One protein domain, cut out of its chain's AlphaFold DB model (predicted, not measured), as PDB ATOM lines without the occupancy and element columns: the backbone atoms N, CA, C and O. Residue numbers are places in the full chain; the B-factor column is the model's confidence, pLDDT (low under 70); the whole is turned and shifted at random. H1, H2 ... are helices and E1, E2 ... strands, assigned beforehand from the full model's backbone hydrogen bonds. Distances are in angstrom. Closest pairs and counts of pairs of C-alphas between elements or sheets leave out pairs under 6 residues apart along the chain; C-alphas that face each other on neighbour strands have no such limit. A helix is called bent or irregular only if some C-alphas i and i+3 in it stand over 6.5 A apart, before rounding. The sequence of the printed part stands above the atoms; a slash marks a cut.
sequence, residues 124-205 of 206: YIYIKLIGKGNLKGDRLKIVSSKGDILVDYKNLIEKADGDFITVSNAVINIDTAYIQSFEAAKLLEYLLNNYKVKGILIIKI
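AT A GLANCE: This is residues 124 to 205 of the 206 residues of an uncharacterized protein of Persephonella marina (strain DSM 14350 / EX-H1) (UniProt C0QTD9). One six-stranded sheet curls back on itself into a small, nearly closed barrel, whose edge strands E3 and E6 come together to narrow the gap, and the single helix H1 covers one end, packing on E4, E2 and E3. E1, E4 and E6 are long bent strands, and E4 is the hinge between the two leaves of the sheet. The 82 printed residues hold one named helix and six named strands, in the order E1 E2 E3 E4 E5 H1 E6. The sheet is mixed, in the order E3 E2 E5 E4 E1 E6, and the class is mostly strand. The whole is compact and rounded, with a radius of gyration of the C-alphas of 11.3 A and spans of 31 by 30 by 20 A.

HOW THE PARTS SIT: The sheet is a folded sheet, one sheet bent back into two leaves that face each other: E3, residues 149 to 155, E2, residues 139 to 144, and E5, residues 176 to 179, face E1, residues 124 to 135, and E6, residues 195 to 204, with E4, residues 164 to 174, as the hinge. E2 and E3 form a hairpin, with N 140 and O 154 2.9 A apart. E2 and E5 are parallel, with N 177 and O 141 at 2.8 A. E4 and E5 form a hairpin, with N 178 and O 171 at 2.8 A. E4 and E1 are parallel, with N 128 and O 165 at 2.8 A. E1 and E6 are parallel, with N 129 and O 201 at 2.8 A. The edge strands E3 and E6 touch, and their closest C-alphas, those of Asn 155 and Gly 199, are 5.2 A apart. E1 and E3 are apart. H1, residues 181 to 192, is on the sheet at a height of 7.6 A. It lies only just over E6, on which 3 of its C-alphas fall, and runs along the strands, at 20 degrees to E6 on the local plane. Its closest C-alphas to E4 are those of Glu 183 and Val 167, 6.0 A apart. In H1 every O i to N i+4 pair is within hydrogen-bond range.

IN THESE COORDINATES: E1 begins at C-alpha 124 (113.005, 186.786, 192.990), measures 24.2 A and bends by 109 degrees at residue 132. E4 measures 22.8 A and bends by 86 degrees at residue 169. E2 measures 17.1 A, E3 15.6 A, E5 9.8 A and H1 16.1 A. E6 measures 24.5 A, bends by 70 degrees at residue 198 and ends at C-alpha 204 (119.638, 209.327, 194.127).

THE WHOLE: The two C-alphas farthest apart, those of Lys 146 and Asp 161, are 31.3 A apart. The printed part has no cut and no long link; the link from E3 to E4, with 8 residues, is short and the others are tight. The mean pLDDT of the printed part is 95.1, and no printed residue is under 70.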
ATOM      1  N   TYR A 124     111.860 185.911 193.185       95.56
ATOM      2  CA  TYR A 124     113.005 186.786 192.990       95.56
ATOM      3  C   TYR A 124     112.550 188.208 192.712       95.56
ATOM      4  O   TYR A 124     111.672 188.420 191.880       95.56
ATOM      5  N   ILE A 125     113.182 189.162 193.382       96.12
ATOM      6  CA  ILE A 125     112.833 190.583 193.333       96.12
ATOM      7  C   ILE A 125     114.070 191.450 193.162       96.12
ATOM      8  O   ILE A 125     115.196 191.045 193.465       96.12
ATOM      9  N   TYR A 126     113.835 192.681 192.738       97.50
ATOM     10  CA  TYR A 126     114.815 193.752 192.773       97.50
ATOM     11  C   TYR A 126     114.477 194.739 193.888       97.50
ATOM     12  O   TYR A 126     113.314 194.919 194.257       97.50
ATOM     13  N   ILE A 127     115.492 195.415 194.421       97.62
ATOM     14  CA  ILE A 127     115.280 196.513 195.367       97.62
ATOM     15  C   ILE A 127     115.496 197.831 194.645       97.62
ATOM     16  O   ILE A 127     116.572 198.086 194.111       97.62
ATOM     17  N   LYS A 128     114.478 198.688 194.663       97.38
ATOM     18  CA  LYS A 128     114.585 200.088 194.264       97.38
ATOM     19  C   LYS A 128     114.877 200.920 195.505       97.38
ATOM     20  O   LYS A 128     113.989 201.180 196.317       97.38
ATOM     21  N   LEU A 129     116.128 201.326 195.653       96.69
ATOM     22  CA  LEU A 129     116.612 202.083 196.793       96.69
ATOM     23  C   LEU A 129     116.583 203.579 196.476       96.69
ATOM     24  O   LEU A 129     117.351 204.060 195.645       96.69
ATOM     25  N   ILE A 130     115.702 204.317 197.144       96.38
ATOM     26  CA  ILE A 130     115.606 205.771 197.026       96.38
ATOM     27  C   ILE A 130     116.344 206.386 198.213       96.38
ATOM     28  O   ILE A 130     115.971 206.167 199.368       96.38
ATOM     29  N   GLY A 131     117.397 207.153 197.949       94.25
ATOM     30  CA  GLY A 131     118.250 207.634 199.028       94.25
ATOM     31  C   GLY A 131     119.253 208.699 198.628       94.25
ATOM     32  O   GLY A 131     119.315 209.134 197.480       94.25
ATOM     33  N   LYS A 132     120.053 209.105 199.610       94.38
ATOM     34  CA  LYS A 132     121.113 210.105 199.462       94.38
ATOM     35  C   LYS A 132     122.446 209.562 199.954       94.38
ATOM     36  O   LYS A 132     122.484 208.678 200.807       94.38
ATOM     37  N   GLY A 133     123.531 210.141 199.455       92.06
ATOM     38  CA  GLY A 133     124.888 209.841 199.901       92.06
ATOM     39  C   GLY A 133     125.815 209.385 198.782       92.06
ATOM     40  O   GLY A 133     125.519 209.522 197.590       92.06
ATOM     41  N   ASN A 134     126.968 208.864 199.188       91.38
ATOM     42  CA  ASN A 134     128.077 208.563 198.295       91.38
ATOM     43  C   ASN A 134     128.212 207.058 198.126       91.38
ATOM     44  O   ASN A 134     128.454 206.342 199.094       91.38
ATOM     45  N   LEU A 135     128.097 206.609 196.882       91.62
ATOM     46  CA  LEU A 135     128.334 205.229 196.489       91.62
ATOM     47  C   LEU A 135     129.770 205.083 195.969       91.62
ATOM     48  O   LEU A 135     130.224 205.927 195.193       91.62
ATOM     49  N   LYS A 136     130.447 203.994 196.338       89.44
ATOM     50  CA  LYS A 136     131.691 203.525 195.720       89.44
ATOM     51  C   LYS A 136     131.574 202.029 195.417       89.44
ATOM     52  O   LYS A 136     131.293 201.256 196.323       89.44
ATOM     53  N   GLY A 137     131.844 201.642 194.170       91.00
ATOM     54  CA  GLY A 137     131.772 200.251 193.710       91.00
ATOM     55  C   GLY A 137     130.485 199.915 192.952       91.00
ATOM     56  O   GLY A 137     129.634 200.774 192.724       91.00
ATOM     57  N   ASP A 138     130.382 198.655 192.544       95.19
ATOM     58  CA  ASP A 138     129.308 198.065 191.735       95.19
ATOM     59  C   ASP A 138     128.383 197.140 192.542       95.19
ATOM     60  O   ASP A 138     127.437 196.567 192.000       95.19
ATOM     61  N   ARG A 139     128.637 197.004 193.847       97.25
ATOM     62  CA  ARG A 139     127.858 196.182 194.775       97.25
ATOM     63  C   ARG A 139     127.442 196.983 195.997       97.25
ATOM     64  O   ARG A 139     128.133 197.910 196.413       97.25
ATOM     65  N   LEU A 140     126.311 196.603 196.581       97.50
ATOM     66  CA  LEU A 140     125.749 197.275 197.745       97.50
ATOM     67  C   LEU A 140     125.145 196.265 198.717       97.50
ATOM     68  O   LEU A 140     124.423 195.354 198.310       97.50
ATOM     69  N   LYS A 141     125.422 196.460 200.003       97.69
ATOM     70  CA  LYS A 141     124.789 195.761 201.125       97.69
ATOM     71  C   LYS A 141     123.724 196.652 201.758       97.69
ATOM     72  O   LYS A 141     123.922 197.865 201.862       97.69
ATOM     73  N   ILE A 142     122.615 196.077 202.220       98.25
ATOM     74  CA  ILE A 142     121.549 196.822 202.907       98.25
ATOM     75  C   ILE A 142     121.504 196.406 204.371       98.25
ATOM     76  O   ILE A 142     121.331 195.229 204.693       98.25
ATOM     77  N   VAL A 143     121.625 197.391 205.257       98.31
ATOM     78  CA  VAL A 143     121.604 197.199 206.708       98.31
ATOM     79  C   VAL A 143     120.515 198.042 207.356       98.31
ATOM     80  O   VAL A 143     120.173 199.134 206.887       98.31
ATOM     81  N   SER A 144     119.965 197.550 208.461       98.12
ATOM     82  CA  SER A 144     118.999 198.321 209.239       98.12
ATOM     83  C   SER A 144     119.679 199.440 210.047       98.12
ATOM     84  O   SER A 144     120.902 199.506 210.185       98.12
ATOM     85  N   SER A 145     118.866 200.290 210.677       95.31
ATOM     86  CA  SER A 145     119.303 201.289 211.661       95.31
ATOM     87  C   SER A 145     120.005 200.703 212.899       95.31
ATOM     88  O   SER A 145     120.642 201.445 213.648       95.31
ATOM     89  N   LYS A 146     119.888 199.393 213.141       96.75
ATOM     90  CA  LYS A 146     120.595 198.651 214.196       96.75
ATOM     91  C   LYS A 146     121.828 197.897 213.694       96.75
ATOM     92  O   LYS A 146     122.542 197.319 214.509       96.75
ATOM     93  N   GLY A 147     122.116 197.962 212.394       96.56
ATOM     94  CA  GLY A 147     123.320 197.395 211.789       96.56
ATOM     95  C   GLY A 147     123.223 195.917 211.414       96.56
ATOM     96  O   GLY A 147     124.224 195.361 210.967       96.56
ATOM     97  N   ASP A 148     122.059 195.283 211.570       98.12
ATOM     98  CA  ASP A 148     121.820 193.939 211.052       98.12
ATOM     99  C   ASP A 148     121.716 193.927 209.525       98.12
ATOM    100  O   ASP A 148     121.229 194.882 208.910       98.12
ATOM    101  N   ILE A 149     122.237 192.856 208.924       98.31
ATOM    102  CA  ILE A 149     122.350 192.705 207.474       98.31
ATOM    103  C   ILE A 149     121.045 192.128 206.939       98.31
ATOM    104  O   ILE A 149     120.764 190.944 207.093       98.31
ATOM    105  N   LEU A 150     120.262 192.956 206.256       98.19
ATOM    106  CA  LEU A 150     119.028 192.501 205.624       98.19
ATOM    107  C   LEU A 150     119.328 191.764 204.321       98.19
ATOM    108  O   LEU A 150     118.820 190.676 204.077       98.19
ATOM    109  N   VAL A 151     120.176 192.376 203.500       97.88
ATOM    110  CA  VAL A 151     120.550 191.901 202.167       97.88
ATOM    111  C   VAL A 151     122.056 192.043 202.072       97.88
ATOM    112  O   VAL A 151     122.574 193.155 202.227       97.88
ATOM    113  N   ASP A 152     122.753 190.931 201.851       96.31
ATOM    114  CA  ASP A 152     124.201 190.956 201.640       96.31
ATOM    115  C   ASP A 152     124.542 191.602 200.282       96.31
ATOM    116  O   ASP A 152     123.655 191.975 199.517       96.31
ATOM    117  N   TYR A 153     125.818 191.783 199.963       97.06
ATOM    118  CA  TYR A 153     126.264 192.477 198.756       97.06
ATOM    119  C   TYR A 153     125.624 191.941 197.467       97.06
ATOM    120  O   TYR A 153     125.998 190.877 196.960       97.06
ATOM    121  N   LYS A 154     124.745 192.744 196.859       97.31
ATOM    122  CA  LYS A 154     124.170 192.500 195.527       97.31
ATOM    123  C   LYS A 154     124.715 193.483 194.508       97.31
ATOM    124  O   LYS A 154     125.104 194.593 194.861       97.31
ATOM    125  N   ASN A 155     124.692 193.073 193.245       97.50
ATOM    126  CA  ASN A 155     125.084 193.933 192.137       97.50
ATOM    127  C   ASN A 155     124.109 195.100 191.984       97.50
ATOM    128  O   ASN A 155     122.887 194.953 192.127       97.50
ATOM    129  N   LEU A 156     124.676 196.252 191.656       96.19
ATOM    130  CA  LEU A 156     123.934 197.411 191.215       96.19
ATOM    131  C   LEU A 156     123.507 197.226 189.767       96.19
ATOM    132  O   LEU A 156     124.276 196.759 188.930       96.19
ATOM    133  N   ILE A 157     122.265 197.591 189.487       95.69
ATOM    134  CA  ILE A 157     121.666 197.463 188.163       95.69
ATOM    135  C   ILE A 157     121.118 198.809 187.706       95.69
ATOM    136  O   ILE A 157     120.635 199.604 188.510       95.69
ATOM    137  N   GLU A 158     121.169 199.056 186.401       90.38
ATOM    138  CA  GLU A 158     120.633 200.284 185.800       90.38
ATOM    139  C   GLU A 158     119.142 200.167 185.468       90.38
ATOM    140  O   GLU A 158     118.403 201.151 185.474       90.38
ATOM    141  N   LYS A 159     118.692 198.947 185.171       88.00
ATOM    142  CA  LYS A 159     117.312 198.598 184.832       88.00
ATOM    143  C   LYS A 159     117.001 197.230 185.416       88.00
ATOM    144  O   LYS A 159     117.892 196.391 185.502       88.00
ATOM    145  N   ALA A 160     115.743 197.004 185.774       85.81
ATOM    146  CA  ALA A 160     115.276 195.674 186.137       85.81
ATOM    147  C   ALA A 160     114.015 195.302 185.367       85.81
ATOM    148  O   ALA A 160     113.245 196.162 184.941       85.81
ATOM    149  N   ASP A 161     113.853 194.002 185.188       83.06
ATOM    150  CA  ASP A 161     112.890 193.333 184.322       83.06
ATOM    151  C   ASP A 161     111.819 192.568 185.120       83.06
ATOM    152  O   ASP A 161     111.210 191.628 184.617       83.06
ATOM    153  N   GLY A 162     111.574 192.959 186.375       84.44
ATOM    154  CA  GLY A 162     110.641 192.261 187.257       84.44
ATOM    155  C   GLY A 162     110.145 193.106 188.425       84.44
ATOM    156  O   GLY A 162     110.242 194.332 188.414       84.44
ATOM    157  N   ASP A 163     109.609 192.426 189.437       91.12
ATOM    158  CA  ASP A 163     109.010 193.065 190.607       91.12
ATOM    159  C   ASP A 163     110.046 193.813 191.457       91.12
ATOM    160  O   ASP A 163     111.162 193.335 191.696       91.12
ATOM    161  N   PHE A 164     109.636 194.978 191.964       92.75
ATOM    162  CA  PHE A 164     110.460 195.821 192.824       92.75
ATOM    163  C   PHE A 164     109.852 195.994 194.208       92.75
ATOM    164  O   PHE A 164     108.685 196.361 194.351       92.75
ATOM    165  N   ILE A 165     110.703 195.899 195.226       94.38
ATOM    166  CA  ILE A 165     110.434 196.520 196.521       94.38
ATOM    167  C   ILE A 165     111.087 197.893 196.525       94.38
ATOM    168  O   ILE A 165     112.292 198.018 196.319       94.38
ATOM    169  N   THR A 166     110.292 198.930 196.776       95.50
ATOM    170  CA  THR A 166     110.827 200.278 196.987       95.50
ATOM    171  C   THR A 166     111.129 200.493 198.462       95.50
ATOM    172  O   THR A 166     110.245 200.297 199.300       95.50
ATOM    173  N   VAL A 167     112.362 200.921 198.737       96.00
ATOM    174  CA  VAL A 167     112.848 201.330 200.055       96.00
ATOM    175  C   VAL A 167     113.220 202.806 199.995       96.00
ATOM    176  O   VAL A 167     114.085 203.196 199.206       96.00
ATOM    177  N   SER A 168     112.554 203.623 200.807       94.75
ATOM    178  CA  SER A 168     112.727 205.078 200.797       94.75
ATOM    179  C   SER A 168     113.699 205.568 201.867       94.75
ATOM    180  O   SER A 168     113.943 204.900 202.870       94.75
ATOM    181  N   ASN A 169     114.208 206.789 201.680       93.50
ATOM    182  CA  ASN A 169     115.032 207.508 202.655       93.50
ATOM    183  C   ASN A 169     116.288 206.745 203.110       93.50
ATOM    184  O   ASN A 169     116.701 206.851 204.268       93.50
ATOM    185  N   ALA A 170     116.903 205.982 202.206       96.31
ATOM    186  CA  ALA A 170     118.153 205.298 202.493       96.31
ATOM    187  C   ALA A 170     119.322 206.291 202.592       96.31
ATOM    188  O   ALA A 170     119.410 207.255 201.826       96.31
ATOM    189  N   VAL A 171     120.247 206.032 203.515       96.81
ATOM    190  CA  VAL A 171     121.527 206.743 203.601       96.81
ATOM    191  C   VAL A 171     122.616 205.817 203.084       96.81
ATOM    192  O   VAL A 171     122.863 204.763 203.662       96.81
ATOM    193  N   ILE A 172     123.257 206.203 201.986       96.19
ATOM    194  CA  ILE A 172     124.280 205.402 201.313       96.19
ATOM    195  C   ILE A 172     125.660 205.929 201.705       96.19
ATOM    196  O   ILE A 172     125.957 207.114 201.525       96.19
ATOM    197  N   ASN A 173     126.507 205.042 202.221       94.75
ATOM    198  CA  ASN A 173     127.896 205.335 202.539       94.75
ATOM    199  C   ASN A 173     128.805 204.234 201.985       94.75
ATOM    200  O   ASN A 173     128.770 203.103 202.465       94.75
ATOM    201  N   ILE A 174     129.630 204.590 200.999       93.62
ATOM    202  CA  ILE A 174     130.548 203.693 200.289       93.62
ATOM    203  C   ILE A 174     129.760 202.568 199.609       93.62
ATOM    204  O   ILE A 174     129.192 202.788 198.546       93.62
ATOM    205  N   ASP A 175     129.695 201.396 200.220       95.94
ATOM    206  CA  ASP A 175     129.131 200.158 199.683       95.94
ATOM    207  C   ASP A 175     127.950 199.650 200.533       95.94
ATOM    208  O   ASP A 175     127.464 198.532 200.357       95.94
ATOM    209  N   THR A 176     127.484 200.474 201.475       97.50
ATOM    210  CA  THR A 176     126.451 200.115 202.445       97.50
ATOM    211  C   THR A 176     125.315 201.134 202.427       97.50
ATOM    212  O   THR A 176     125.529 202.347 202.503       97.50
ATOM    213  N   ALA A 177     124.082 200.639 202.358       97.81
ATOM    214  CA  ALA A 177     122.864 201.418 202.511       97.81
ATOM    215  C   ALA A 177     122.233 201.173 203.882       97.81
ATOM    216  O   ALA A 177     121.814 200.058 204.193       97.81
ATOM    217  N   TYR A 178     122.120 202.234 204.677       98.00
ATOM    218  CA  TYR A 178     121.422 202.235 205.957       98.00
ATOM    219  C   TYR A 178     119.969 202.638 205.746       98.00
ATOM    220  O   TYR A 178     119.690 203.701 205.180       98.00
ATOM    221  N   ILE A 179     119.044 201.811 206.226       97.88
ATOM    222  CA  ILE A 179     117.606 202.054 206.080       97.88
ATOM    223  C   ILE A 179     116.918 202.166 207.440       97.88
ATOM    224  O   ILE A 179     117.338 201.581 208.442       97.88
ATOM    225  N   GLN A 180     115.854 202.966 207.492       96.94
ATOM    226  CA  GLN A 180     115.126 203.215 208.733       96.94
ATOM    227  C   GLN A 180     114.369 201.971 209.205       96.94
ATOM    228  O   GLN A 180     114.000 201.108 208.415       96.94
ATOM    229  N   SER A 181     114.073 201.913 210.504       96.56
ATOM    230  CA  SER A 181     113.441 200.755 211.153       96.56
ATOM    231  C   SER A 181     112.127 200.302 210.503       96.56
ATOM    232  O   SER A 181     111.836 199.111 210.509       96.56
ATOM    233  N   PHE A 182     111.334 201.234 209.964       96.69
ATOM    234  CA  PHE A 182     110.081 200.919 209.274       96.69
ATOM    235  C   PHE A 182     110.332 200.193 207.944       96.69
ATOM    236  O   PHE A 182     109.820 199.099 207.732       96.69
ATOM    237  N   GLU A 183     111.187 200.761 207.091       97.50
ATOM    238  CA  GLU A 183     111.586 200.152 205.817       97.50
ATOM    239  C   GLU A 183     112.303 198.814 206.027       97.50
ATOM    240  O   GLU A 183     112.085 197.859 205.289       97.50
ATOM    241  N   ALA A 184     113.112 198.720 207.083       98.06
ATOM    242  CA  ALA A 184     113.776 197.491 207.485       98.06
ATOM    243  C   ALA A 184     112.779 196.380 207.844       98.06
ATOM    244  O   ALA A 184     113.003 195.229 207.483       98.06
ATOM    245  N   ALA A 185     111.697 196.706 208.562       97.88
ATOM    246  CA  ALA A 185     110.673 195.731 208.938       97.88
ATOM    247  C   ALA A 185     109.869 195.273 207.719       97.88
ATOM    248  O   ALA A 185     109.643 194.077 207.557       97.88
ATOM    249  N   LYS A 186     109.518 196.212 206.832       97.31
ATOM    250  CA  LYS A 186     108.882 195.903 205.551       97.31
ATOM    251  C   LYS A 186     109.764 194.981 204.713       97.31
ATOM    252  O   LYS A 186     109.288 193.965 204.236       97.31
ATOM    253  N   LEU A 187     111.050 195.293 204.549       97.88
ATOM    254  CA  LEU A 187     111.957 194.442 203.778       97.88
ATOM    255  C   LEU A 187     112.086 193.047 204.403       97.88
ATOM    256  O   LEU A 187     111.961 192.060 203.684       97.88
ATOM    257  N   LEU A 188     112.253 192.957 205.726       98.25
ATOM    258  CA  LEU A 188     112.291 191.677 206.439       98.25
ATOM    259  C   LEU A 188     111.039 190.825 206.176       98.25
ATOM    260  O   LEU A 188     111.164 189.620 205.998       98.25
ATOM    261  N   GLU A 189     109.852 191.430 206.131       97.62
ATOM    262  CA  GLU A 189     108.593 190.723 205.860       97.62
ATOM    263  C   GLU A 189     108.598 190.031 204.496       97.62
ATOM    264  O   GLU A 189     108.187 188.876 204.391       97.62
ATOM    265  N   TYR A 190     109.122 190.690 203.459       96.94
ATOM    266  CA  TYR A 190     109.312 190.042 202.162       96.94
ATOM    267  C   TYR A 190     110.351 188.923 202.253       96.94
ATOM    268  O   TYR A 190     110.103 187.824 201.768       96.94
ATOM    269  N   LEU A 191     111.496 189.158 202.895       97.12
ATOM    270  CA  LEU A 191     112.557 188.150 202.984       97.12
ATOM    271  C   LEU A 191     112.090 186.881 203.717       97.12
ATOM    272  O   LEU A 191     112.283 185.776 203.215       97.12
ATOM    273  N   LEU A 192     111.371 187.030 204.835       96.69
ATOM    274  CA  LEU A 192     110.768 185.908 205.566       96.69
ATOM    275  C   LEU A 192     109.627 185.224 204.801       96.69
ATOM    276  O   LEU A 192     109.302 184.079 205.106       96.69
ATOM    277  N   ASN A 193     109.069 185.865 203.773       94.50
ATOM    278  CA  ASN A 193     108.117 185.273 202.830       94.50
ATOM    279  C   ASN A 193     108.784 184.681 201.574       94.50
ATOM    280  O   ASN A 193     108.189 184.633 200.495       94.50
ATOM    281  N   ASN A 194     110.027 184.212 201.728       94.38
ATOM    282  CA  ASN A 194     110.815 183.517 200.710       94.38
ATOM    283  C   ASN A 194     111.055 184.344 199.430       94.38
ATOM    284  O   ASN A 194     111.087 183.819 198.309       94.38
ATOM    285  N   TYR A 195     111.211 185.662 199.582       95.62
ATOM    286  CA  TYR A 195     111.710 186.523 198.515       95.62
ATOM    287  C   TYR A 195     113.239 186.622 198.592       95.62
ATOM    288  O   TYR A 195     113.796 186.876 199.656       95.62
ATOM    289  N   LYS A 196     113.921 186.466 197.455       95.94
ATOM    290  CA  LYS A 196     115.380 186.612 197.318       95.94
ATOM    291  C   LYS A 196     115.713 187.785 196.400       95.94
ATOM    292  O   LYS A 196     115.055 188.001 195.375       95.94
ATOM    293  N   VAL A 197     116.750 188.541 196.745       97.00
ATOM    294  CA  VAL A 197     117.119 189.764 196.024       97.00
ATOM    295  C   VAL A 197     118.099 189.438 194.899       97.00
ATOM    296  O   VAL A 197     119.162 188.860 195.134       97.00
ATOM    297  N   LYS A 198     117.757 189.841 193.670       96.50
ATOM    298  CA  LYS A 198     118.606 189.692 192.473       96.50
ATOM    299  C   LYS A 198     119.601 190.834 192.291       96.50
ATOM    300  O   LYS A 198     120.733 190.599 191.884       96.50
ATOM    301  N   GLY A 199     119.182 192.062 192.574       96.75
ATOM    302  CA  GLY A 199     119.979 193.261 192.332       96.75
ATOM    303  C   GLY A 199     119.338 194.506 192.932       96.75
ATOM    304  O   GLY A 199     118.176 194.480 193.354       96.75
ATOM    305  N   ILE A 200     120.111 195.590 192.979       97.50
ATOM    306  CA  ILE A 200     119.704 196.852 193.599       97.50
ATOM    307  C   ILE A 200     119.791 197.984 192.572       97.50
ATOM    308  O   ILE A 200     120.847 198.255 192.006       97.50
ATOM    309  N   LEU A 201     118.675 198.670 192.352       96.00
ATOM    310  CA  LEU A 201     118.587 199.898 191.569       96.00
ATOM    311  C   LEU A 201     118.615 201.095 192.523       96.00
ATOM    312  O   LEU A 201     117.768 201.184 193.410       96.00
ATOM    313  N   ILE A 202     119.539 202.037 192.328       94.25
ATOM    314  CA  ILE A 202     119.635 203.243 193.166       94.25
ATOM    315  C   ILE A 202     119.014 204.439 192.449       94.25
ATOM    316  O   ILE A 202     119.419 204.793 191.345       94.25
ATOM    317  N   ILE A 203     118.091 205.118 193.128       93.06
ATOM    318  CA  ILE A 203     117.563 206.425 192.734       93.06
ATOM    319  C   ILE A 203     118.090 207.461 193.727       93.06
ATOM    320  O   ILE A 203     117.655 207.510 194.881       93.06
ATOM    321  N   LYS A 204     119.055 208.275 193.288       84.19
ATOM    322  CA  LYS A 204     119.638 209.327 194.127       84.19
ATOM    323  C   LYS A 204     118.706 210.535 194.220       84.19
ATOM    324  O   LYS A 204     118.243 211.033 193.197       84.19
ATOM    325  N   ILE A 205     118.489 211.015 195.441       77.88
ATOM    326  CA  ILE A 205     117.899 212.325 195.728       77.88
ATOM    327  C   ILE A 205     119.053 213.251 196.125       77.88
ATOM    328  O   ILE A 205     119.800 212.927 197.054       77.88
TER     329      ILE A 205